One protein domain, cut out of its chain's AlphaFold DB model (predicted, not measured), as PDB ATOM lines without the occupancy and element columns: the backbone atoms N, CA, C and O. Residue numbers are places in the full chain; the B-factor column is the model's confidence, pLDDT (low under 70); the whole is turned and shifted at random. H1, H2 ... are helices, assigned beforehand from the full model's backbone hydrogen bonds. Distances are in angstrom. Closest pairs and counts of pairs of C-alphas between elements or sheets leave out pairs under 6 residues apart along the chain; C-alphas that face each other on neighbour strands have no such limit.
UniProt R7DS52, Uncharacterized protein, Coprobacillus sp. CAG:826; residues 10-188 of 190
ATOM      1  N   ASN A  10      93.504 144.631 142.281       67.62
ATOM      2  CA  ASN A  10      92.214 145.054 141.726       67.62
ATOM      3  C   ASN A  10      92.220 145.146 140.189       67.62
ATOM      4  O   ASN A  10      91.225 144.819 139.553       67.62
ATOM      5  N   HIS A  11      93.329 145.571 139.581       69.25
ATOM      6  CA  HIS A  11      93.473 145.642 138.124       69.25
ATOM      7  C   HIS A  11      93.464 144.244 137.493       69.25
ATOM      8  O   HIS A  11      92.822 144.035 136.467       69.25
ATOM      9  N   ILE A  12      94.147 143.279 138.117       74.44
ATOM     10  CA  ILE A  12      94.195 141.888 137.643       74.44
ATOM     11  C   ILE A  12      92.807 141.249 137.728       74.44
ATOM     12  O   ILE A  12      92.370 140.602 136.781       74.44
ATOM     13  N   LEU A  13      92.090 141.480 138.827       75.38
ATOM     14  CA  LEU A  13      90.737 140.964 139.013       75.38
ATOM     15  C   LEU A  13      89.746 141.541 137.990       75.38
ATOM     16  O   LEU A  13      88.964 140.794 137.413       75.38
ATOM     17  N   ILE A  14      89.803 142.841 137.687       76.00
ATOM     18  CA  ILE A  14      88.916 143.433 136.671       76.00
ATOM     19  C   ILE A  14      89.205 142.866 135.271       76.00
ATOM     20  O   ILE A  14      88.268 142.613 134.512       76.00
ATOM     21  N   LEU A  15      90.477 142.620 134.939       76.81
ATOM     22  CA  LEU A  15      90.843 141.919 133.704       76.81
ATOM     23  C   LEU A  15      90.297 140.487 133.693       76.81
ATOM     24  O   LEU A  15      89.736 140.054 132.694       76.81
ATOM     25  N   LEU A  16      90.382 139.766 134.812       80.81
ATOM     26  CA  LEU A  16      89.801 138.427 134.930       80.81
ATOM     27  C   LEU A  16      88.284 138.436 134.670       80.81
ATOM     28  O   LEU A  16      87.775 137.551 133.987       80.81
ATOM     29  N   ALA A  17      87.567 139.459 135.142       78.19
ATOM     30  CA  ALA A  17      86.146 139.617 134.838       78.19
ATOM     31  C   ALA A  17      85.884 139.842 133.339       78.19
ATOM     32  O   ALA A  17      84.963 139.246 132.785       78.19
ATOM     33  N   GLY A  18      86.714 140.649 132.671       74.12
ATOM     34  CA  GLY A  18      86.658 140.816 131.217       74.12
ATOM     35  C   GLY A  18      86.946 139.507 130.475       74.12
ATOM     36  O   GLY A  18      86.234 139.160 129.538       74.12
ATOM     37  N   LEU A  19      87.915 138.717 130.943       80.69
ATOM     38  CA  LEU A  19      88.192 137.384 130.404       80.69
ATOM     39  C   LEU A  19      86.972 136.456 130.527       80.69
ATOM     40  O   LEU A  19      86.633 135.771 129.567       80.69
ATOM     41  N   PHE A  20      86.286 136.449 131.671       80.06
ATOM     42  CA  PHE A  20      85.072 135.645 131.854       80.06
ATOM     43  C   PHE A  20      83.946 136.055 130.905       80.06
ATOM     44  O   PHE A  20      83.255 135.184 130.386       80.06
ATOM     45  N   LEU A  21      83.803 137.349 130.611       77.31
ATOM     46  CA  LEU A  21      82.841 137.826 129.615       77.31
ATOM     47  C   LEU A  21      83.229 137.416 128.184       77.31
ATOM     48  O   LEU A  21      82.351 137.069 127.401       77.31
ATOM     49  N   ILE A  22      84.525 137.384 127.849       77.38
ATOM     50  CA  ILE A  22      85.003 136.845 126.561       77.38
ATOM     51  C   ILE A  22      84.697 135.349 126.458       77.38
ATOM     52  O   ILE A  22      84.207 134.890 125.430       77.38
ATOM     53  N   LEU A  23      84.958 134.583 127.519       78.62
ATOM     54  CA  LEU A  23      84.628 133.159 127.550       78.62
ATOM     55  C   LEU A  23      83.117 132.951 127.409       78.62
ATOM     56  O   LEU A  23      82.698 132.125 126.606       78.62
ATOM     57  N   LYS A  24      82.297 133.741 128.116       74.19
ATOM     58  CA  LYS A  24      80.834 133.721 127.982       74.19
ATOM     59  C   LYS A  24      80.405 133.963 126.536       74.19
ATOM     60  O   LYS A  24      79.595 133.201 126.023       74.19
ATOM     61  N   PHE A  25      80.976 134.971 125.873       72.94
ATOM     62  CA  PHE A  25      80.710 135.242 124.460       72.94
ATOM     63  C   PHE A  25      81.013 134.027 123.574       72.94
ATOM     64  O   PHE A  25      80.168 133.632 122.777       72.94
ATOM     65  N   LEU A  26      82.178 133.399 123.752       71.31
ATOM     66  CA  LEU A  26      82.554 132.202 122.993       71.31
ATOM     67  C   LEU A  26      81.600 131.024 123.248       71.31
ATOM     68  O   LEU A  26      81.348 130.241 122.335       71.31
ATOM     69  N   PHE A  27      81.053 130.907 124.462       69.00
ATOM     70  CA  PHE A  27      80.083 129.867 124.803       69.00
ATOM     71  C   PHE A  27      78.663 130.165 124.312       69.00
ATOM     72  O   PHE A  27      77.975 129.223 123.948       69.00
ATOM     73  N   GLU A  28      78.194 131.413 124.291       65.50
ATOM     74  CA  GLU A  28      76.828 131.745 123.843       65.50
ATOM     75  C   GLU A  28      76.719 131.998 122.340       65.50
ATOM     76  O   GLU A  28      75.782 131.519 121.708       65.50
ATOM     77  N   GLY A  29      77.662 132.746 121.764       59.81
ATOM     78  CA  GLY A  29      77.693 133.044 120.330       59.81
ATOM     79  C   GLY A  29      78.321 131.927 119.493       59.81
ATOM     80  O   GLY A  29      78.115 131.881 118.283       59.81
ATOM     81  N   GLY A  30      79.063 131.020 120.137       56.69
ATOM     82  CA  GLY A  30      79.884 130.014 119.471       56.69
ATOM     83  C   GLY A  30      81.140 130.612 118.829       56.69
ATOM     84  O   GLY A  30      81.245 131.816 118.587       56.69
ATOM     85  N   ILE A  31      82.117 129.758 118.516       59.84
ATOM     86  CA  ILE A  31      83.147 130.127 117.539       59.84
ATOM     87  C   ILE A  31      82.417 130.237 116.194       59.84
ATOM     88  O   ILE A  31      81.747 129.269 115.820       59.84
ATOM     89  N   PRO A  32      82.514 131.371 115.473       57.56
ATOM     90  CA  PRO A  32      81.908 131.501 114.155       57.56
ATOM     91  C   PRO A  32      82.318 130.292 113.308       57.56
ATOM     92  O   PRO A  32      83.510 130.025 113.158       57.56
ATOM     93  N   SER A  33      81.344 129.537 112.793       53.59
ATOM     94  CA  SER A  33      81.602 128.374 111.940       53.59
ATOM     95  C   SER A  33      81.301 128.711 110.479       53.59
ATOM     96  O   SER A  33      80.239 129.275 110.203       53.59
ATOM     97  N   PRO A  34      82.170 128.323 109.528       57.19
ATOM     98  CA  PRO A  34      81.913 128.498 108.100       57.19
ATOM     99  C   PRO A  34      80.776 127.604 107.571       57.19
ATOM    100  O   PRO A  34      80.390 127.734 106.416       57.19
ATOM    101  N   SER A  35      80.230 126.695 108.386       56.78
ATOM    102  CA  SER A  35      79.204 125.723 107.981       56.78
ATOM    103  C   SER A  35      77.758 126.253 107.998       56.78
ATOM    104  O   SER A  35      76.832 125.455 107.883       56.78
ATOM    105  N   GLY A  36      77.546 127.558 108.200       64.88
ATOM    106  CA  GLY A  36      76.220 128.179 108.322       64.88
ATOM    107  C   GLY A  36      76.038 129.416 107.438       64.88
ATOM    108  O   GLY A  36      76.629 129.525 106.368       64.88
ATOM    109  N   ASP A  37      75.212 130.357 107.899       71.88
ATOM    110  CA  ASP A  37      74.982 131.635 107.223       71.88
ATOM    111  C   ASP A  37      76.275 132.469 107.178       71.88
ATOM    112  O   ASP A  37      76.792 132.925 108.204       71.88
ATOM    113  N   LEU A  38      76.807 132.641 105.965       70.00
ATOM    114  CA  LEU A  38      78.103 133.265 105.704       70.00
ATOM    115  C   LEU A  38      78.172 134.699 106.254       70.00
ATOM    116  O   LEU A  38      79.226 135.132 106.719       70.00
ATOM    117  N   LEU A  39      77.050 135.428 106.245       68.81
ATOM    118  CA  LEU A  39      76.981 136.790 106.770       68.81
ATOM    119  C   LEU A  39      77.153 136.797 108.295       68.81
ATOM    120  O   LEU A  39      77.947 137.573 108.825       68.81
ATOM    121  N   ASN A  40      76.475 135.885 108.995       63.12
ATOM    122  CA  ASN A  40      76.604 135.729 110.445       63.12
ATOM    123  C   ASN A  40      78.007 135.257 110.846       63.12
ATOM    124  O   ASN A  40      78.543 135.714 111.856       63.12
ATOM    125  N   PHE A  41      78.641 134.411 110.029       65.75
ATOM    126  CA  PHE A  41      80.037 134.017 110.217       65.75
ATOM    127  C   PHE A  41      80.991 135.219 110.114       65.75
ATOM    128  O   PHE A  41      81.798 135.440 111.019       65.75
ATOM    129  N   ILE A  42      80.873 136.028 109.055       69.62
ATOM    130  CA  ILE A  42      81.726 137.209 108.834       69.62
ATOM    131  C   ILE A  42      81.529 138.241 109.950       69.62
ATOM    132  O   ILE A  42      82.508 138.735 110.513       69.62
ATOM    133  N   VAL A  43      80.277 138.540 110.306       69.25
ATOM    134  CA  VAL A  43      79.945 139.496 111.372       69.25
ATOM    135  C   VAL A  43      80.449 138.997 112.730       69.25
ATOM    136  O   VAL A  43      81.060 139.769 113.471       69.25
ATOM    137  N   GLY A  44      80.272 137.712 113.046       67.38
ATOM    138  CA  GLY A  44      80.770 137.108 114.284       67.38
ATOM    139  C   GLY A  44      82.297 137.131 114.383       67.38
ATOM    140  O   GLY A  44      82.846 137.504 115.422       67.38
ATOM    141  N   LEU A  45      82.997 136.805 113.291       74.81
ATOM    142  CA  LEU A  45      84.461 136.811 113.238       74.81
ATOM    143  C   LEU A  45      85.027 138.232 113.366       74.81
ATOM    144  O   LEU A  45      85.945 138.462 114.154       74.81
ATOM    145  N   PHE A  46      84.447 139.197 112.649       73.88
ATOM    146  CA  PHE A  46      84.818 140.608 112.763       73.88
ATOM    147  C   PHE A  46      84.616 141.118 114.192       73.88
ATOM    148  O   PHE A  46      85.510 141.737 114.768       73.88
ATOM    149  N   THR A  47      83.479 140.786 114.800       68.94
ATOM    150  CA  THR A  47      83.166 141.169 116.177       68.94
ATOM    151  C   THR A  47      84.163 140.569 117.175       68.94
ATOM    152  O   THR A  47      84.679 141.292 118.027       68.94
ATOM    153  N   LEU A  48      84.515 139.285 117.037       73.56
ATOM    154  CA  LEU A  48      85.531 138.625 117.866       73.56
ATOM    155  C   LEU A  48      86.910 139.296 117.732       73.56
ATOM    156  O   LEU A  48      87.565 139.554 118.743       73.56
ATOM    157  N   ILE A  49      87.337 139.614 116.505       76.50
ATOM    158  CA  ILE A  49      88.613 140.300 116.242       76.50
ATOM    159  C   ILE A  49      88.621 141.681 116.897       76.50
ATOM    160  O   ILE A  49      89.583 142.014 117.589       76.50
ATOM    161  N   VAL A  50      87.556 142.468 116.730       74.62
ATOM    162  CA  VAL A  50      87.440 143.803 117.335       74.62
ATOM    163  C   VAL A  50      87.492 143.715 118.859       74.62
ATOM    164  O   VAL A  50      88.212 144.489 119.485       74.62
ATOM    165  N   ILE A  51      86.804 142.748 119.469       72.69
ATOM    166  CA  ILE A  51      86.797 142.549 120.925       72.69
ATOM    167  C   ILE A  51      88.177 142.149 121.446       72.69
ATOM    168  O   ILE A  51      88.653 142.732 122.422       72.69
ATOM    169  N   LEU A  52      88.837 141.181 120.807       75.38
ATOM    170  CA  LEU A  52      90.174 140.737 121.203       75.38
ATOM    171  C   LEU A  52      91.216 141.838 120.992       75.38
ATOM    172  O   LEU A  52      92.072 142.037 121.854       75.38
ATOM    173  N   ALA A  53      91.125 142.590 119.893       73.19
ATOM    174  CA  ALA A  53      91.992 143.730 119.619       73.19
ATOM    175  C   ALA A  53      91.768 144.861 120.631       73.19
ATOM    176  O   ALA A  53      92.736 145.418 121.146       73.19
ATOM    177  N   PHE A  54      90.514 145.160 120.977       72.12
ATOM    178  CA  PHE A  54      90.168 146.150 121.995       72.12
ATOM    179  C   PHE A  54      90.683 145.725 123.373       72.12
ATOM    180  O   PHE A  54      91.393 146.483 124.037       72.12
ATOM    181  N   TYR A  55      90.407 144.486 123.782       72.75
ATOM    182  CA  TYR A  55      90.900 143.922 125.036       72.75
ATOM    183  C   TYR A  55      92.436 143.931 125.079       72.75
ATOM    184  O   TYR A  55      93.027 144.417 126.041       72.75
ATOM    185  N   GLY A  56      93.100 143.495 124.007       70.25
ATOM    186  CA  GLY A  56      94.556 143.513 123.866       70.25
ATOM    187  C   GLY A  56      95.150 144.924 123.902       70.25
ATOM    188  O   GLY A  56      96.140 145.157 124.596       70.25
ATOM    189  N   TYR A  57      94.527 145.900 123.239       73.69
ATOM    190  CA  TYR A  57      94.941 147.304 123.287       73.69
ATOM    191  C   TYR A  57      94.861 147.858 124.713       73.69
ATOM    192  O   TYR A  57      95.812 148.475 125.202       73.69
ATOM    193  N   PHE A  58      93.775 147.575 125.430       68.69
ATOM    194  CA  PHE A  58      93.640 147.974 126.824       68.69
ATOM    195  C   PHE A  58      94.581 147.192 127.747       68.69
ATOM    196  O   PHE A  58      95.121 147.773 128.678       68.69
ATOM    197  N   VAL A  59      94.931 145.937 127.471       68.06
ATOM    198  CA  VAL A  59      95.923 145.199 128.275       68.06
ATOM    199  C   VAL A  59      97.355 145.689 128.020       68.06
ATOM    200  O   VAL A  59      98.094 145.924 128.980       68.06
ATOM    201  N   PHE A  60      97.751 145.939 126.768       72.50
ATOM    202  CA  PHE A  60      99.155 146.155 126.368       72.50
ATOM    203  C   PHE A  60      99.479 147.579 125.875       72.50
ATOM    204  O   PHE A  60     100.539 148.111 126.215       72.50
ATOM    205  N   GLY A  61      98.556 148.249 125.182       55.03
ATOM    206  CA  GLY A  61      98.791 149.509 124.458       55.03
ATOM    207  C   GLY A  61      98.377 150.815 125.151       55.03
ATOM    208  O   GLY A  61      99.016 151.838 124.917       55.03
ATOM    209  N   ALA A  62      97.374 150.817 126.035       61.28
ATOM    210  CA  ALA A  62      96.812 152.043 126.628       61.28
ATOM    211  C   ALA A  62      97.697 152.681 127.732       61.28
ATOM    212  O   ALA A  62      97.302 152.785 128.895       61.28
ATOM    213  N   LYS A  63      98.924 153.103 127.392       56.69
ATOM    214  CA  LYS A  63      99.922 153.673 128.326       56.69
ATOM    215  C   LYS A  63      99.538 155.041 128.921       56.69
ATOM    216  O   LYS A  63     100.139 155.434 129.910       56.69
ATOM    217  N   GLY A  64      98.536 155.732 128.364       57.50
ATOM    218  CA  GLY A  64      98.030 157.022 128.864       57.50
ATOM    219  C   GLY A  64      96.812 156.942 129.797       57.50
ATOM    220  O   GLY A  64      96.374 157.964 130.315       57.50
ATOM    221  N   CYS A  65      96.241 155.753 130.019       58.88
ATOM    222  CA  CYS A  65      95.075 155.566 130.888       58.88
ATOM    223  C   CYS A  65      95.485 155.067 132.278       58.88
ATOM    224  O   CYS A  65      96.343 154.192 132.402       58.88
ATOM    225  N   ASN A  66      94.811 155.559 133.326       65.88
ATOM    226  CA  ASN A  66      95.005 155.050 134.685       65.88
ATOM    227  C   ASN A  66      94.704 153.538 134.726       65.88
ATOM    228  O   ASN A  66      93.738 153.083 134.106       65.88
ATOM    229  N   SER A  67      95.519 152.766 135.451       62.69
ATOM    230  CA  SER A  67      95.487 151.294 135.471       62.69
ATOM    231  C   SER A  67      94.083 150.726 135.715       62.69
ATOM    232  O   SER A  67      93.683 149.753 135.081       62.69
ATOM    233  N   THR A  68      93.283 151.369 136.559       63.59
ATOM    234  CA  THR A  68      91.901 150.965 136.834       63.59
ATOM    235  C   THR A  68      90.965 151.151 135.640       63.59
ATOM    236  O   THR A  68      90.255 150.218 135.283       63.59
ATOM    237  N   ILE A  69      90.998 152.312 134.974       64.88
ATOM    238  CA  ILE A  69      90.197 152.591 133.762       64.88
ATOM    239  C   ILE A  69      90.582 151.616 132.660       64.88
ATOM    240  O   ILE A  69      89.736 151.064 131.963       64.88
ATOM    241  N   ARG A  70      91.889 151.374 132.558       64.00
ATOM    242  CA  ARG A  70      92.487 150.489 131.577       64.00
ATOM    243  C   ARG A  70      91.985 149.043 131.695       64.00
ATOM    244  O   ARG A  70      91.951 148.344 130.694       64.00
ATOM    245  N   ALA A  71      91.578 148.607 132.887       65.25
ATOM    246  CA  ALA A  71      90.936 147.309 133.085       65.25
ATOM    247  C   ALA A  71      89.401 147.384 133.041       65.25
ATOM    248  O   ALA A  71      88.772 146.469 132.527       65.25
ATOM    249  N   LEU A  72      88.786 148.456 133.553       71.81
ATOM    250  CA  LEU A  72      87.326 148.564 133.657       71.81
ATOM    251  C   LEU A  72      86.654 148.766 132.293       71.81
ATOM    252  O   LEU A  72      85.619 148.163 132.032       71.81
ATOM    253  N   ALA A  73      87.243 149.584 131.417       67.75
ATOM    254  CA  ALA A  73      86.692 149.900 130.100       67.75
ATOM    255  C   ALA A  73      86.416 148.660 129.225       67.75
ATOM    256  O   ALA A  73      85.291 148.540 128.734       67.75
ATOM    257  N   PRO A  74      87.359 147.709 129.046       70.31
ATOM    258  CA  PRO A  74      87.076 146.498 128.279       70.31
ATOM    259  C   PRO A  74      86.000 145.627 128.929       70.31
ATOM    260  O   PRO A  74      85.150 145.100 128.217       70.31
ATOM    261  N   SER A  75      85.979 145.518 130.257       69.69
ATOM    262  CA  SER A  75      84.965 144.727 130.958       69.69
ATOM    263  C   SER A  75      83.571 145.343 130.844       69.69
ATOM    264  O   SER A  75      82.621 144.606 130.625       69.69
ATOM    265  N   VAL A  76      83.434 146.672 130.918       71.81
ATOM    266  CA  VAL A  76      82.151 147.375 130.714       71.81
ATOM    267  C   VAL A  76      81.684 147.269 129.261       71.81
ATOM    268  O   VAL A  76      80.502 147.044 129.035       71.81
ATOM    269  N   LEU A  77      82.588 147.368 128.277       71.06
ATOM    270  CA  LEU A  77      82.243 147.174 126.864       71.06
ATOM    271  C   LEU A  77      81.734 145.750 126.599       71.06
ATOM    272  O   LEU A  77      80.705 145.561 125.958       71.06
ATOM    273  N   LEU A  78      82.444 144.750 127.114       68.88
ATOM    274  CA  LEU A  78      82.032 143.350 127.034       68.88
ATOM    275  C   LEU A  78      80.723 143.096 127.768       68.88
ATOM    276  O   LEU A  78      79.917 142.289 127.307       68.88
ATOM    277  N   LEU A  79      80.506 143.807 128.878       69.88
ATOM    278  CA  LEU A  79      79.228 143.811 129.559       69.88
ATOM    279  C   LEU A  79      78.180 144.316 128.585       69.88
ATOM    280  O   LEU A  79      77.334 143.525 128.263       69.88
ATOM    281  N   ILE A  80      78.291 145.510 127.998       67.19
ATOM    282  CA  ILE A  80      77.314 146.044 127.025       67.19
ATOM    283  C   ILE A  80      76.962 145.038 125.921       67.19
ATOM    284  O   ILE A  80      75.782 144.847 125.629       67.19
ATOM    285  N   LEU A  81      77.974 144.403 125.329       64.81
ATOM    286  CA  LEU A  81      77.800 143.519 124.178       64.81
ATOM    287  C   LEU A  81      77.214 142.143 124.544       64.81
ATOM    288  O   LEU A  81      76.420 141.614 123.772       64.81
ATOM    289  N   TYR A  82      77.589 141.562 125.693       64.38
ATOM    290  CA  TYR A  82      77.309 140.147 126.010       64.38
ATOM    291  C   TYR A  82      76.919 139.865 127.461       64.38
ATOM    292  O   TYR A  82      76.759 138.713 127.851       64.38
ATOM    293  N   GLY A  83      76.758 140.877 128.301       55.47
ATOM    294  CA  GLY A  83      76.379 140.719 129.703       55.47
ATOM    295  C   GLY A  83      74.884 140.466 129.914       55.47
ATOM    296  O   GLY A  83      74.449 140.309 131.053       55.47
ATOM    297  N   HIS A  84      74.094 140.446 128.841       59.50
ATOM    298  CA  HIS A  84      72.650 140.360 128.938       59.50
ATOM    299  C   HIS A  84      72.224 138.967 129.408       59.50
ATOM    300  O   HIS A  84      72.616 137.946 128.834       59.50
ATOM    301  N   TYR A  85      71.417 138.920 130.465       56.31
ATOM    302  CA  TYR A  85      70.806 137.679 130.916       56.31
ATOM    303  C   TYR A  85      69.744 137.240 129.901       56.31
ATOM    304  O   TYR A  85      68.838 138.007 129.571       56.31
ATOM    305  N   SER A  86      69.859 136.020 129.379       55.25
ATOM    306  CA  SER A  86      68.880 135.448 128.451       55.25
ATOM    307  C   SER A  86      68.562 134.011 128.863       55.25
ATOM    308  O   SER A  86      69.180 133.055 128.408       55.25
ATOM    309  N   ILE A  87      67.610 133.845 129.785       58.03
ATOM    310  CA  ILE A  87      67.034 132.525 130.056       58.03
ATOM    311  C   ILE A  87      65.525 132.554 129.832       58.03
ATOM    312  O   ILE A  87      64.845 133.529 130.151       58.03
ATOM    313  N   ASN A  88      65.025 131.476 129.234       57.00
ATOM    314  CA  ASN A  88      63.629 131.279 128.883       57.00
ATOM    315  C   ASN A  88      62.937 130.491 130.010       57.00
ATOM    316  O   ASN A  88      63.353 129.377 130.319       57.00
ATOM    317  N   TYR A  89      61.902 131.058 130.639       54.44
ATOM    318  CA  TYR A  89      61.278 130.515 131.861       54.44
ATOM    319  C   TYR A  89      60.122 129.542 131.598       54.44
ATOM    320  O   TYR A  89      59.297 129.304 132.478       54.44
ATOM    321  N   GLY A  90      60.008 129.015 130.377       51.72
ATOM    322  CA  GLY A  90      58.949 128.080 129.964       51.72
ATOM    323  C   GLY A  90      57.547 128.700 129.859       51.72
ATOM    324  O   GLY A  90      56.730 128.238 129.071       51.72
ATOM    325  N   ASN A  91      57.270 129.791 130.581       60.16
ATOM    326  CA  ASN A  91      56.053 130.589 130.473       60.16
ATOM    327  C   ASN A  91      56.360 131.940 129.805       60.16
ATOM    328  O   ASN A  91      57.161 132.732 130.310       60.16
ATOM    329  N   ALA A  92      55.702 132.216 128.675       63.84
ATOM    330  CA  ALA A  92      55.928 133.412 127.860       63.84
ATOM    331  C   ALA A  92      55.671 134.727 128.619       63.84
ATOM    332  O   ALA A  92      56.414 135.693 128.448       63.84
ATOM    333  N   ASN A  93      54.671 134.762 129.507       61.34
ATOM    334  CA  ASN A  93      54.360 135.957 130.296       61.34
ATOM    335  C   ASN A  93      55.409 136.195 131.387       61.34
ATOM    336  O   ASN A  93      55.895 137.313 131.545       61.34
ATOM    337  N   VAL A  94      55.812 135.138 132.096       61.19
ATOM    338  CA  VAL A  94      56.855 135.209 133.135       61.19
ATOM    339  C   VAL A  94      58.198 135.614 132.526       61.19
ATOM    340  O   VAL A  94      58.862 136.510 133.041       61.19
ATOM    341  N   THR A  95      58.546 135.042 131.372       64.75
ATOM    342  CA  THR A  95      59.762 135.384 130.618       64.75
ATOM    343  C   THR A  95      59.752 136.841 130.157       64.75
ATOM    344  O   THR A  95      60.763 137.528 130.276       64.75
ATOM    345  N   LYS A  96      58.602 137.352 129.698       65.00
ATOM    346  CA  LYS A  96      58.454 138.752 129.278       65.00
ATOM    347  C   LYS A  96      58.685 139.730 130.433       65.00
ATOM    348  O   LYS A  96      59.440 140.686 130.269       65.00
ATOM    349  N   TYR A  97      58.057 139.505 131.590       64.75
ATOM    350  CA  TYR A  97      58.165 140.423 132.730       64.75
ATOM    351  C   TYR A  97      59.519 140.328 133.443       64.75
ATOM    352  O   TYR A  97      60.138 141.361 133.696       64.75
ATOM    353  N   LEU A  98      60.022 139.117 133.718       65.25
ATOM    354  CA  LEU A  98      61.346 138.938 134.329       65.25
ATOM    355  C   LEU A  98      62.465 139.406 133.399       65.25
ATOM    356  O   LEU A  98      63.397 140.059 133.860       65.25
ATOM    357  N   GLY A  99      62.339 139.144 132.094       66.19
ATOM    358  CA  GLY A  99      63.249 139.672 131.083       66.19
ATOM    359  C   GLY A  99      63.263 141.199 131.084       66.19
ATOM    360  O   GLY A  99      64.325 141.796 131.190       66.19
ATOM    361  N   ALA A 100      62.102 141.859 131.073       63.47
ATOM    362  CA  ALA A 100      62.042 143.323 131.104       63.47
ATOM    363  C   ALA A 100      62.702 143.928 132.361       63.47
ATOM    364  O   ALA A 100      63.467 144.886 132.250       63.47
ATOM    365  N   ILE A 101      62.460 143.347 133.542       67.56
ATOM    366  CA  ILE A 101      63.076 143.793 134.805       67.56
ATOM    367  C   ILE A 101      64.595 143.586 134.772       67.56
ATOM    368  O   ILE A 101      65.353 144.488 135.138       67.56
ATOM    369  N   ALA A 102      65.049 142.428 134.287       66.81
ATOM    370  CA  ALA A 102      66.467 142.138 134.123       66.81
ATOM    371  C   ALA A 102      67.136 143.137 133.164       66.81
ATOM    372  O   ALA A 102      68.234 143.612 133.450       66.81
ATOM    373  N   ASN A 103      66.460 143.521 132.081       69.69
ATOM    374  CA  ASN A 103      66.972 144.479 131.101       69.69
ATOM    375  C   ASN A 103      67.092 145.885 131.693       69.69
ATOM    376  O   ASN A 103      68.079 146.570 131.440       69.69
ATOM    377  N   MET A 104      66.126 146.313 132.512       65.25
ATOM    378  CA  MET A 104      66.192 147.610 133.198       65.25
ATOM    379  C   MET A 104      67.353 147.664 134.197       65.25
ATOM    380  O   MET A 104      68.120 148.628 134.198       65.25
ATOM    381  N   ALA A 105      67.524 146.620 135.014       68.56
ATOM    382  CA  ALA A 105      68.632 146.528 135.967       68.56
ATOM    383  C   ALA A 105      69.997 146.481 135.261       68.56
ATOM    384  O   ALA A 105      70.959 147.120 135.686       68.56
ATOM    385  N   TYR A 106      70.069 145.770 134.142       70.12
ATOM    386  CA  TYR A 106      71.259 145.682 133.311       70.12
ATOM    387  C   TYR A 106      71.621 147.012 132.634       70.12
ATOM    388  O   TYR A 106      72.782 147.427 132.641       70.12
ATOM    389  N   LEU A 107      70.628 147.732 132.114       71.38
ATOM    390  CA  LEU A 107      70.815 149.051 131.512       71.38
ATOM    391  C   LEU A 107      71.317 150.072 132.547       71.38
ATOM    392  O   LEU A 107      72.187 150.887 132.233       71.38
ATOM    393  N   LEU A 108      70.853 149.974 133.798       72.31
ATOM    394  CA  LEU A 108      71.375 150.762 134.917       72.31
ATOM    395  C   LEU A 108      72.863 150.467 135.180       72.31
ATOM    396  O   LEU A 108      73.648 151.400 135.343       72.31
ATOM    397  N   ILE A 109      73.275 149.193 135.165       78.62
ATOM    398  CA  ILE A 109      74.689 148.801 135.318       78.62
ATOM    399  C   ILE A 109      75.540 149.404 134.198       78.62
ATOM    400  O   ILE A 109      76.603 149.960 134.472       78.62
ATOM    401  N   ILE A 110      75.073 149.343 132.951       77.12
ATOM    402  CA  ILE A 110      75.788 149.913 131.803       77.12
ATOM    403  C   ILE A 110      75.947 151.424 131.952       77.12
ATOM    404  O   ILE A 110      77.066 151.930 131.843       77.12
ATOM    405  N   LEU A 111      74.857 152.143 132.227       73.62
ATOM    406  CA  LEU A 111      74.884 153.596 132.383       73.62
ATOM    407  C   LEU A 111      75.811 154.012 133.528       73.62
ATOM    408  O   LEU A 111      76.692 154.847 133.330       73.62
ATOM    409  N   CYS A 112      75.670 153.402 134.707       74.19
ATOM    410  CA  CYS A 112      76.526 153.716 135.848       74.19
ATOM    411  C   CYS A 112      77.995 153.353 135.585       74.19
ATOM    412  O   CYS A 112      78.879 154.126 135.949       74.19
ATOM    413  N   GLY A 113      78.271 152.229 134.920       73.75
ATOM    414  CA  GLY A 113      79.627 151.808 134.562       73.75
ATOM    415  C   GLY A 113      80.279 152.753 133.556       73.75
ATOM    416  O   GLY A 113      81.426 153.161 133.741       73.75
ATOM    417  N   PHE A 114      79.530 153.166 132.534       75.81
ATOM    418  CA  PHE A 114      79.998 154.112 131.527       75.81
ATOM    419  C   PHE A 114      80.255 155.493 132.132       75.81
ATOM    420  O   PHE A 114      81.338 156.046 131.965       75.81
ATOM    421  N   VAL A 115      79.314 156.032 132.911       75.75
ATOM    422  CA  VAL A 115      79.485 157.334 133.575       75.75
ATOM    423  C   VAL A 115      80.643 157.296 134.578       75.75
ATOM    424  O   VAL A 115      81.397 158.269 134.683       75.75
ATOM    425  N   TYR A 116      80.853 156.178 135.280       74.75
ATOM    426  CA  TYR A 116      81.971 156.019 136.214       74.75
ATOM    427  C   TYR A 116      83.343 156.065 135.522       74.75
ATOM    428  O   TYR A 116      84.281 156.622 136.099       74.75
ATOM    429  N   LEU A 117      83.468 155.575 134.278       73.44
ATOM    430  CA  LEU A 117      84.722 155.649 133.507       73.44
ATOM    431  C   LEU A 117      85.220 157.094 133.334       73.44
ATOM    432  O   LEU A 117      86.431 157.328 133.378       73.44
ATOM    433  N   PHE A 118      84.303 158.054 133.178       73.50
ATOM    434  CA  PHE A 118      84.635 159.464 132.946       73.50
ATOM    435  C   PHE A 118      84.651 160.287 134.232       73.50
ATOM    436  O   PHE A 118      85.590 161.043 134.471       73.50
ATOM    437  N   THR A 119      83.631 160.125 135.075       74.62
ATOM    438  CA  THR A 119      83.448 160.955 136.278       74.62
ATOM    439  C   THR A 119      84.338 160.525 137.435       74.62
ATOM    440  O   THR A 119      84.706 161.360 138.257       74.62
ATOM    441  N   LYS A 120      84.671 159.226 137.530       70.50
ATOM    442  CA  LYS A 120      85.415 158.612 138.648       70.50
ATOM    443  C   LYS A 120      84.829 158.943 140.024       70.50
ATOM    444  O   LYS A 120      85.540 158.874 141.022       70.50
ATOM    445  N   HIS A 121      83.551 159.309 140.075       72.75
ATOM    446  CA  HIS A 121      82.908 159.787 141.286       72.75
ATOM    447  C   HIS A 121      82.541 158.608 142.187       72.75
ATOM    448  O   HIS A 121      81.929 157.637 141.726       72.75
ATOM    449  N   LYS A 122      82.868 158.710 143.480       72.44
ATOM    450  CA  LYS A 122      82.690 157.629 144.462       72.44
ATOM    451  C   LYS A 122      81.273 157.064 144.463       72.44
ATOM    452  O   LYS A 122      81.098 155.861 144.323       72.44
ATOM    453  N   ILE A 123      80.268 157.943 144.537       75.88
ATOM    454  CA  ILE A 123      78.849 157.550 144.578       75.88
ATOM    455  C   ILE A 123      78.485 156.689 143.363       75.88
ATOM    456  O   ILE A 123      77.879 155.634 143.516       75.88
ATOM    457  N   ILE A 124      78.913 157.090 142.164       76.88
ATOM    458  CA  ILE A 124      78.578 156.395 140.914       76.88
ATOM    459  C   ILE A 124      79.262 155.023 140.867       76.88
ATOM    460  O   ILE A 124      78.628 154.034 140.499       76.88
ATOM    461  N   GLY A 125      80.514 154.934 141.328       73.00
ATOM    462  CA  GLY A 125      81.228 153.662 141.469       73.00
ATOM    463  C   GLY A 125      80.564 152.716 142.474       73.00
ATOM    464  O   GLY A 125      80.461 151.516 142.221       73.00
ATOM    465  N   THR A 126      80.049 153.247 143.586       75.75
ATOM    466  CA  THR A 126      79.305 152.472 144.586       75.75
ATOM    467  C   THR A 126      77.966 151.971 144.037       75.75
ATOM    468  O   THR A 126      77.648 150.796 144.228       75.75
ATOM    469  N   VAL A 127      77.207 152.806 143.314       78.56
ATOM    470  CA  VAL A 127      75.949 152.384 142.668       78.56
ATOM    471  C   VAL A 127      76.210 151.307 141.615       78.56
ATOM    472  O   VAL A 127      75.526 150.284 141.620       78.56
ATOM    473  N   PHE A 128      77.227 151.473 140.766       80.75
ATOM    474  CA  PHE A 128      77.633 150.454 139.791       80.75
ATOM    475  C   PHE A 128      78.005 149.125 140.464       80.75
ATOM    476  O   PHE A 128      77.562 148.057 140.033       80.75
ATOM    477  N   ALA A 129      78.786 149.184 141.544       80.69
ATOM    478  CA  ALA A 129      79.228 148.000 142.264       80.69
ATOM    479  C   ALA A 129      78.060 147.219 142.882       80.69
ATOM    480  O   ALA A 129      77.964 146.005 142.701       80.69
ATOM    481  N   TRP A 130      77.154 147.907 143.581       79.19
ATOM    482  CA  TRP A 130      75.981 147.272 144.182       79.19
ATOM    483  C   TRP A 130      74.992 146.771 143.138       79.19
ATOM    484  O   TRP A 130      74.498 145.655 143.277       79.19
ATOM    485  N   SER A 131      74.765 147.529 142.066       78.00
ATOM    486  CA  SER A 131      73.901 147.093 140.964       78.00
ATOM    487  C   SER A 131      74.433 145.808 140.325       78.00
ATOM    488  O   SER A 131      73.670 144.870 140.115       78.00
ATOM    489  N   SER A 132      75.754 145.711 140.121       81.19
ATOM    490  CA  SER A 132      76.401 144.496 139.599       81.19
ATOM    491  C   SER A 132      76.205 143.289 140.524       81.19
ATOM    492  O   SER A 132      75.897 142.198 140.050       81.19
ATOM    493  N   LEU A 133      76.333 143.473 141.844       82.69
ATOM    494  CA  LEU A 133      76.133 142.398 142.826       82.69
ATOM    495  C   LEU A 133      74.672 141.946 142.921       82.69
ATOM    496  O   LEU A 133      74.405 140.747 142.951       82.69
ATOM    497  N   VAL A 134      73.729 142.891 142.941       81.75
ATOM    498  CA  VAL A 134      72.289 142.594 142.972       81.75
ATOM    499  C   VAL A 134      71.877 141.851 141.702       81.75
ATOM    500  O   VAL A 134      71.165 140.850 141.777       81.75
ATOM    501  N   TYR A 135      72.377 142.276 140.542       78.56
ATOM    502  CA  TYR A 135      72.099 141.603 139.277       78.56
ATOM    503  C   TYR A 135      72.730 140.210 139.198       78.56
ATOM    504  O   TYR A 135      72.082 139.274 138.735       78.56
ATOM    505  N   ALA A 136      73.945 140.027 139.728       81.38
ATOM    506  CA  ALA A 136      74.560 138.707 139.853       81.38
ATOM    507  C   ALA A 136      73.713 137.762 140.722       81.38
ATOM    508  O   ALA A 136      73.469 136.619 140.335       81.38
ATOM    509  N   ALA A 137      73.220 138.250 141.865       80.44
ATOM    510  CA  ALA A 137      72.342 137.482 142.744       80.44
ATOM    511  C   ALA A 137      71.022 137.116 142.048       80.44
ATOM    512  O   ALA A 137      70.583 135.970 142.137       80.44
ATOM    513  N   PHE A 138      70.428 138.052 141.303       79.19
ATOM    514  CA  PHE A 138      69.226 137.804 140.505       79.19
ATOM    515  C   PHE A 138      69.450 136.724 139.436       79.19
ATOM    516  O   PHE A 138      68.637 135.806 139.321       79.19
ATOM    517  N   CYS A 139      70.556 136.796 138.689       76.81
ATOM    518  CA  CYS A 139      70.897 135.820 137.648       76.81
ATOM    519  C   CYS A 139      71.112 134.417 138.235       76.81
ATOM    520  O   CYS A 139      70.646 133.426 137.670       76.81
ATOM    521  N   PHE A 140      71.787 134.338 139.387       80.06
ATOM    522  CA  PHE A 140      72.053 133.085 140.091       80.06
ATOM    523  C   PHE A 140      70.775 132.453 140.662       80.06
ATOM    524  O   PHE A 140      70.508 131.278 140.416       80.06
ATOM    525  N   LEU A 141      69.947 133.233 141.367       78.38
ATOM    526  CA  LEU A 141      68.664 132.763 141.904       78.38
ATOM    527  C   LEU A 141      67.714 132.324 140.790       78.38
ATOM    528  O   LEU A 141      67.123 131.251 140.877       78.38
ATOM    529  N   SER A 142      67.608 133.120 139.725       72.25
ATOM    530  CA  SER A 142      66.785 132.785 138.562       72.25
ATOM    531  C   SER A 142      67.190 131.450 137.940       72.25
ATOM    532  O   SER A 142      66.324 130.632 137.635       72.25
ATOM    533  N   TYR A 143      68.495 131.191 137.821       74.06
ATOM    534  CA  TYR A 143      69.005 129.915 137.326       74.06
ATOM    535  C   TYR A 143      68.649 128.737 138.244       74.06
ATOM    536  O   TYR A 143      68.215 127.697 137.755       74.06
ATOM    537  N   ILE A 144      68.766 128.896 139.568       75.50
ATOM    538  CA  ILE A 144      68.368 127.855 140.533       75.50
ATOM    539  C   ILE A 144      66.872 127.545 140.424       75.50
ATOM    540  O   ILE A 144      66.486 126.378 140.407       75.50
ATOM    541  N   VAL A 145      66.025 128.571 140.329       73.88
ATOM    542  CA  VAL A 145      64.570 128.395 140.196       73.88
ATOM    543  C   VAL A 145      64.235 127.605 138.929       73.88
ATOM    544  O   VAL A 145      63.469 126.647 138.985       73.88
ATOM    545  N   LEU A 146      64.855 127.953 137.805       70.94
ATOM    546  CA  LEU A 146      64.721 127.233 136.537       70.94
ATOM    547  C   LEU A 146      65.180 125.778 136.625       70.94
ATOM    548  O   LEU A 146      64.490 124.883 136.148       70.94
ATOM    549  N   LEU A 147      66.322 125.543 137.266       71.62
ATOM    550  CA  LEU A 147      66.866 124.211 137.500       71.62
ATOM    551  C   LEU A 147      65.865 123.344 138.274       71.62
ATOM    552  O   LEU A 147      65.583 122.223 137.859       71.62
ATOM    553  N   ILE A 148      65.272 123.885 139.343       73.44
ATOM    554  CA  ILE A 148      64.253 123.199 140.148       73.44
ATOM    555  C   ILE A 148      62.995 122.909 139.318       73.44
ATOM    556  O   ILE A 148      62.514 121.778 139.327       73.44
ATOM    557  N   ILE A 149      62.480 123.892 138.569       69.44
ATOM    558  CA  ILE A 149      61.298 123.718 137.703       69.44
ATOM    559  C   ILE A 149      61.534 122.602 136.678       69.44
ATOM    560  O   ILE A 149      60.669 121.751 136.475       69.44
ATOM    561  N   ASN A 150      62.714 122.581 136.064       68.75
ATOM    562  CA  ASN A 150      63.084 121.592 135.059       68.75
ATOM    563  C   ASN A 150      63.230 120.180 135.646       68.75
ATOM    564  O   ASN A 150      62.810 119.215 135.011       68.75
ATOM    565  N   LEU A 151      63.768 120.060 136.864       69.00
ATOM    566  CA  LEU A 151      63.854 118.791 137.597       69.00
ATOM    567  C   LEU A 151      62.477 118.251 138.003       69.00
ATOM    568  O   LEU A 151      62.258 117.045 137.933       69.00
ATOM    569  N   ILE A 152      61.552 119.123 138.414       70.19
ATOM    570  CA  ILE A 152      60.204 118.724 138.851       70.19
ATOM    571  C   ILE A 152      59.324 118.324 137.661       70.19
ATOM    572  O   ILE A 152      58.600 117.336 137.740       70.19
ATOM    573  N   ASN A 153      59.385 119.072 136.557       68.12
ATOM    574  CA  ASN A 153      58.492 118.869 135.412       68.12
ATOM    575  C   ASN A 153      58.963 117.777 134.435       68.12
ATOM    576  O   ASN A 153      58.299 117.552 133.426       68.12
ATOM    577  N   GLY A 154      60.097 117.115 134.702       55.34
ATOM    578  CA  GLY A 154      60.598 116.004 133.884       55.34
ATOM    579  C   GLY A 154      60.884 116.375 132.426       55.34
ATOM    580  O   GLY A 154      60.833 115.511 131.555       55.34
ATOM    581  N   VAL A 155      61.144 117.655 132.137       58.56
ATOM    582  CA  VAL A 155      61.354 118.130 130.765       58.56
ATOM    583  C   VAL A 155      62.726 117.654 130.282       58.56
ATOM    584  O   VAL A 155      63.759 118.231 130.634       58.56
ATOM    585  N   GLU A 156      62.741 116.590 129.476       44.53
ATOM    586  CA  GLU A 156      63.936 116.123 128.769       44.53
ATOM    587  C   GLU A 156      64.530 117.273 127.933       44.53
ATOM    588  O   GLU A 156      63.854 117.875 127.100       44.53
ATOM    589  N   GLY A 157      65.800 117.613 128.188       51.00
ATOM    590  CA  GLY A 157      66.545 118.653 127.461       51.00
ATOM    591  C   GLY A 157      66.706 120.007 128.169       51.00
ATOM    592  O   GLY A 157      67.348 120.901 127.621       51.00
ATOM    593  N   ALA A 158      66.181 120.184 129.384       51.78
ATOM    594  CA  ALA A 158      66.125 121.504 130.019       51.78
ATOM    595  C   ALA A 158      67.356 121.890 130.880       51.78
ATOM    596  O   ALA A 158      67.538 123.063 131.215       51.78
ATOM    597  N   PHE A 159      68.241 120.939 131.205       54.56
ATOM    598  CA  PHE A 159      69.549 121.229 131.806       54.56
ATOM    599  C   PHE A 159      70.630 121.245 130.720       54.56
ATOM    600  O   PHE A 159      71.181 120.209 130.354       54.56
ATOM    601  N   ASN A 160      70.938 122.434 130.199       66.56
ATOM    602  CA  ASN A 160      72.046 122.616 129.269       66.56
ATOM    603  C   ASN A 160      73.303 123.053 130.039       66.56
ATOM    604  O   ASN A 160      73.348 124.148 130.606       66.56
ATOM    605  N   LEU A 161      74.341 122.209 130.030       66.38
ATOM    606  CA  LEU A 161      75.645 122.507 130.636       66.38
ATOM    607  C   LEU A 161      76.229 123.833 130.118       66.38
ATOM    608  O   LEU A 161      76.854 124.572 130.876       66.38
ATOM    609  N   GLN A 162      75.973 124.170 128.853       69.69
ATOM    610  CA  GLN A 162      76.386 125.429 128.234       69.69
ATOM    611  C   GLN A 162      75.704 126.641 128.887       69.69
ATOM    612  O   GLN A 162      76.368 127.628 129.199       69.69
ATOM    613  N   SER A 163      74.400 126.556 129.172       70.00
ATOM    614  CA  SER A 163      73.652 127.614 129.865       70.00
ATOM    615  C   SER A 163      74.079 127.753 131.329       70.00
ATOM    616  O   SER A 163      74.161 128.871 131.840       70.00
ATOM    617  N   CYS A 164      74.418 126.637 131.985       72.88
ATOM    618  CA  CYS A 164      75.008 126.633 133.325       72.88
ATOM    619  C   CYS A 164      76.340 127.393 133.341       72.88
ATOM    620  O   CYS A 164      76.499 128.369 134.076       72.88
ATOM    621  N   LEU A 165      77.277 126.996 132.474       76.00
ATOM    622  CA  LEU A 165      78.605 127.600 132.381       76.00
ATOM    623  C   LEU A 165      78.537 129.080 131.997       76.00
ATOM    624  O   LEU A 165      79.203 129.897 132.630       76.00
ATOM    625  N   SER A 166      77.694 129.446 131.027       76.12
ATOM    626  CA  SER A 166      77.473 130.850 130.659       76.12
ATOM    627  C   SER A 166      76.976 131.677 131.849       76.12
ATOM    628  O   SER A 166      77.519 132.746 132.150       76.12
ATOM    629  N   THR A 167      75.995 131.153 132.590       76.06
ATOM    630  CA  THR A 167      75.447 131.833 133.770       76.06
ATOM    631  C   THR A 167      76.500 131.978 134.867       76.06
ATOM    632  O   THR A 167      76.617 133.046 135.466       76.06
ATOM    633  N   MET A 168      77.318 130.949 135.111       81.25
ATOM    634  CA  MET A 168      78.406 131.014 136.093       81.25
ATOM    635  C   MET A 168      79.489 132.025 135.698       81.25
ATOM    636  O   MET A 168      79.964 132.765 136.558       81.25
ATOM    637  N   LEU A 169      79.849 132.108 134.413       83.06
ATOM    638  CA  LEU A 169      80.798 133.106 133.904       83.06
ATOM    639  C   LEU A 169      80.243 134.529 134.037       83.06
ATOM    640  O   LEU A 169      80.969 135.431 134.462       83.06
ATOM    641  N   LEU A 170      78.950 134.724 133.758       81.31
ATOM    642  CA  LEU A 170      78.271 136.005 133.951       81.31
ATOM    643  C   LEU A 170      78.273 136.420 135.425       81.31
ATOM    644  O   LEU A 170      78.765 137.497 135.759       81.31
ATOM    645  N   VAL A 171      77.781 135.553 136.314       84.19
ATOM    646  CA  VAL A 171      77.730 135.804 137.762       84.19
ATOM    647  C   VAL A 171      79.136 136.056 138.307       84.19
ATOM    648  O   VAL A 171      79.347 137.038 139.017       84.19
ATOM    649  N   GLY A 172      80.118 135.239 137.921       84.12
ATOM    650  CA  GLY A 172      81.516 135.414 138.307       84.12
ATOM    651  C   GLY A 172      82.079 136.768 137.870       84.12
ATOM    652  O   GLY A 172      82.676 137.474 138.682       84.12
ATOM    653  N   SER A 173      81.840 137.175 136.619       82.75
ATOM    654  CA  SER A 173      82.294 138.474 136.107       82.75
ATOM    655  C   SER A 173      81.672 139.653 136.867       82.75
ATOM    656  O   SER A 173      82.388 140.571 137.268       82.75
ATOM    657  N   LEU A 174      80.367 139.596 137.148       84.38
ATOM    658  CA  LEU A 174      79.627 140.636 137.862       84.38
ATOM    659  C   LEU A 174      80.035 140.735 139.333       84.38
ATOM    660  O   LEU A 174      80.178 141.839 139.858       84.38
ATOM    661  N   VAL A 175      80.274 139.601 139.997       86.50
ATOM    662  CA  VAL A 175      80.767 139.567 141.381       86.50
ATOM    663  C   VAL A 175      82.164 140.169 141.462       86.50
ATOM    664  O   VAL A 175      82.422 141.015 142.322       86.50
ATOM    665  N   ILE A 176      83.060 139.789 140.547       85.88
ATOM    666  CA  ILE A 176      84.415 140.336 140.513       85.88
ATOM    667  C   ILE A 176      84.373 141.841 140.233       85.88
ATOM    668  O   ILE A 176      85.005 142.602 140.969       85.88
ATOM    669  N   LEU A 177      83.601 142.294 139.240       82.69
ATOM    670  CA  LEU A 177      83.429 143.720 138.930       82.69
ATOM    671  C   LEU A 177      82.823 144.496 140.100       82.69
ATOM    672  O   LEU A 177      83.332 145.560 140.452       82.69
ATOM    673  N   GLY A 178      81.795 143.954 140.747       81.88
ATOM    674  CA  GLY A 178      81.139 144.575 141.893       81.88
ATOM    675  C   GLY A 178      82.081 144.739 143.087       81.88
ATOM    676  O   GLY A 178      82.261 145.845 143.596       81.88
ATOM    677  N   ILE A 179      82.756 143.664 143.505       83.75
ATOM    678  CA  ILE A 179      83.671 143.696 144.658       83.75
ATOM    679  C   ILE A 179      84.878 144.597 144.382       83.75
ATOM    680  O   ILE A 179      85.279 145.382 145.246       83.75
ATOM    681  N   THR A 180      85.479 144.495 143.196       81.69
ATOM    682  CA  THR A 180      86.666 145.293 142.852       81.69
ATOM    683  C   THR A 180      86.330 146.770 142.723       81.69
ATOM    684  O   THR A 180      87.033 147.594 143.312       81.69
ATOM    685  N   THR A 181      85.237 147.115 142.041       79.19
ATOM    686  CA  THR A 181      84.826 148.515 141.870       79.19
ATOM    687  C   THR A 181      84.420 149.142 143.196       79.19
ATOM    688  O   THR A 181      84.791 150.283 143.458       79.19
ATOM    689  N   ARG A 182      83.784 148.384 144.100       81.31
ATOM    690  CA  ARG A 182      83.526 148.837 145.475       81.31
ATOM    691  C   ARG A 182      84.818 149.158 146.224       81.31
ATOM    692  O   ARG A 182      84.958 150.255 146.750       81.31
ATOM    693  N   LYS A 183      85.795 148.243 146.215       78.62
ATOM    694  CA  LYS A 183      87.106 148.468 146.855       78.62
ATOM    695  C   LYS A 183      87.838 149.684 146.285       78.62
ATOM    696  O   LYS A 183      88.614 150.312 147.000       78.62
ATOM    697  N   ILE A 184      87.647 149.984 145.001       75.62
ATOM    698  CA  ILE A 184      88.220 151.168 144.354       75.62
ATOM    699  C   ILE A 184      87.479 152.429 144.803       75.62
ATOM    700  O   ILE A 184      88.135 153.375 145.229       75.62
ATOM    701  N   ALA A 185      86.145 152.431 144.767       74.62
ATOM    702  CA  ALA A 185      85.321 153.559 145.195       74.62
ATOM    703  C   ALA A 185      85.545 153.911 146.678       74.62
ATOM    704  O   ALA A 185      85.655 155.084 147.026       74.62
ATOM    705  N   ASP A 186      85.706 152.913 147.550       74.00
ATOM    706  CA  ASP A 186      85.973 153.125 148.980       74.00
ATOM    707  C   ASP A 186      87.337 153.792 149.239       74.00
ATOM    708  O   ASP A 186      87.492 154.500 150.235       74.00
ATOM    709  N   ARG A 187      88.311 153.618 148.332       73.25
ATOM    710  CA  ARG A 187      89.650 154.236 148.404       73.25
ATOM    711  C   ARG A 187      89.714 155.646 147.816       73.25
ATOM    712  O   ARG A 187      90.730 156.314 147.989       73.25
ATOM    713  N   GLN A 188      88.678 156.093 147.111       66.00
ATOM    714  CA  GLN A 188      88.595 157.468 146.631       66.00
ATOM    715  C   GLN A 188      88.181 158.362 147.811       66.00
ATOM    716  O   GLN A 188      87.111 158.172 148.398       66.00
TER     717      GLN A 188
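This is residues 10 to 188 of the 190 residues of an uncharacterized protein of Coprobacillus sp. CAG:826 (UniProt R7DS52). The longest helix, H5, stands in a loose ring of helices set side by side, H5, H6, H1, H3 and H4, with H2 outside it, packing on H3. The ring closes near the H4 to H5 turn and splays apart toward the first residues of H4. The 179 printed residues hold six named helices, H1 to H6 in chain order, and no named strand: an all-helix, up-and-down bundle, each helix running against the one before. It is compact, with radius of gyration of the C-alphas 17.3 A and spans of 54 by 39 by 23 A.

H5, residues 122 to 152, is 45.3 A long; H4, residues 92 to 119, 39.8 A; H6, residues 161 to 187, 39.0 A, ending at C-alpha 187 (89.650, 154.236, 148.404). H2 is residues 38 to 61, 32.3 A; H1, residues 10 to 28, 27.1 A, beginning at C-alpha 10 (92.214, 145.054, 141.726); H3, residues 67 to 82, 23.3 A.

H5 touches H6 at a shallow tilt of 22 degrees, closest C-alphas Ala 129 and Gly 178, 3.9 A. H5 touches H4 with residues 124 to 135 alone, closest C-alphas Phe 128 and Cys 112, 5.2 A. H6 touches H1, closest C-alphas Ser 173 and Ala 17, 4.2 A. The hub H3 touches H1, closest C-alphas Ser 75 and Gly 18, 4.3 A; H4, Ile 69 and Leu 117, 6.3 A; and H2, Arg 70 and Phe 58, 5.5 A. H1 and H2 are near each other. O i to N i+4 pairs are all within hydrogen-bond range in H1, H2 and H5, with 10 of 12 in H3, 23 of 24 in H4 and 22 of 23 in H6.

The farthest C-alphas, Gly 64 and Gly 154, are 55.8 A apart. The printed part has no cut and no long link. Residues 152 to 157 stand free. Mean pLDDT of the printed part is 70.6; 76 residues are under 70, among them 78 to 105.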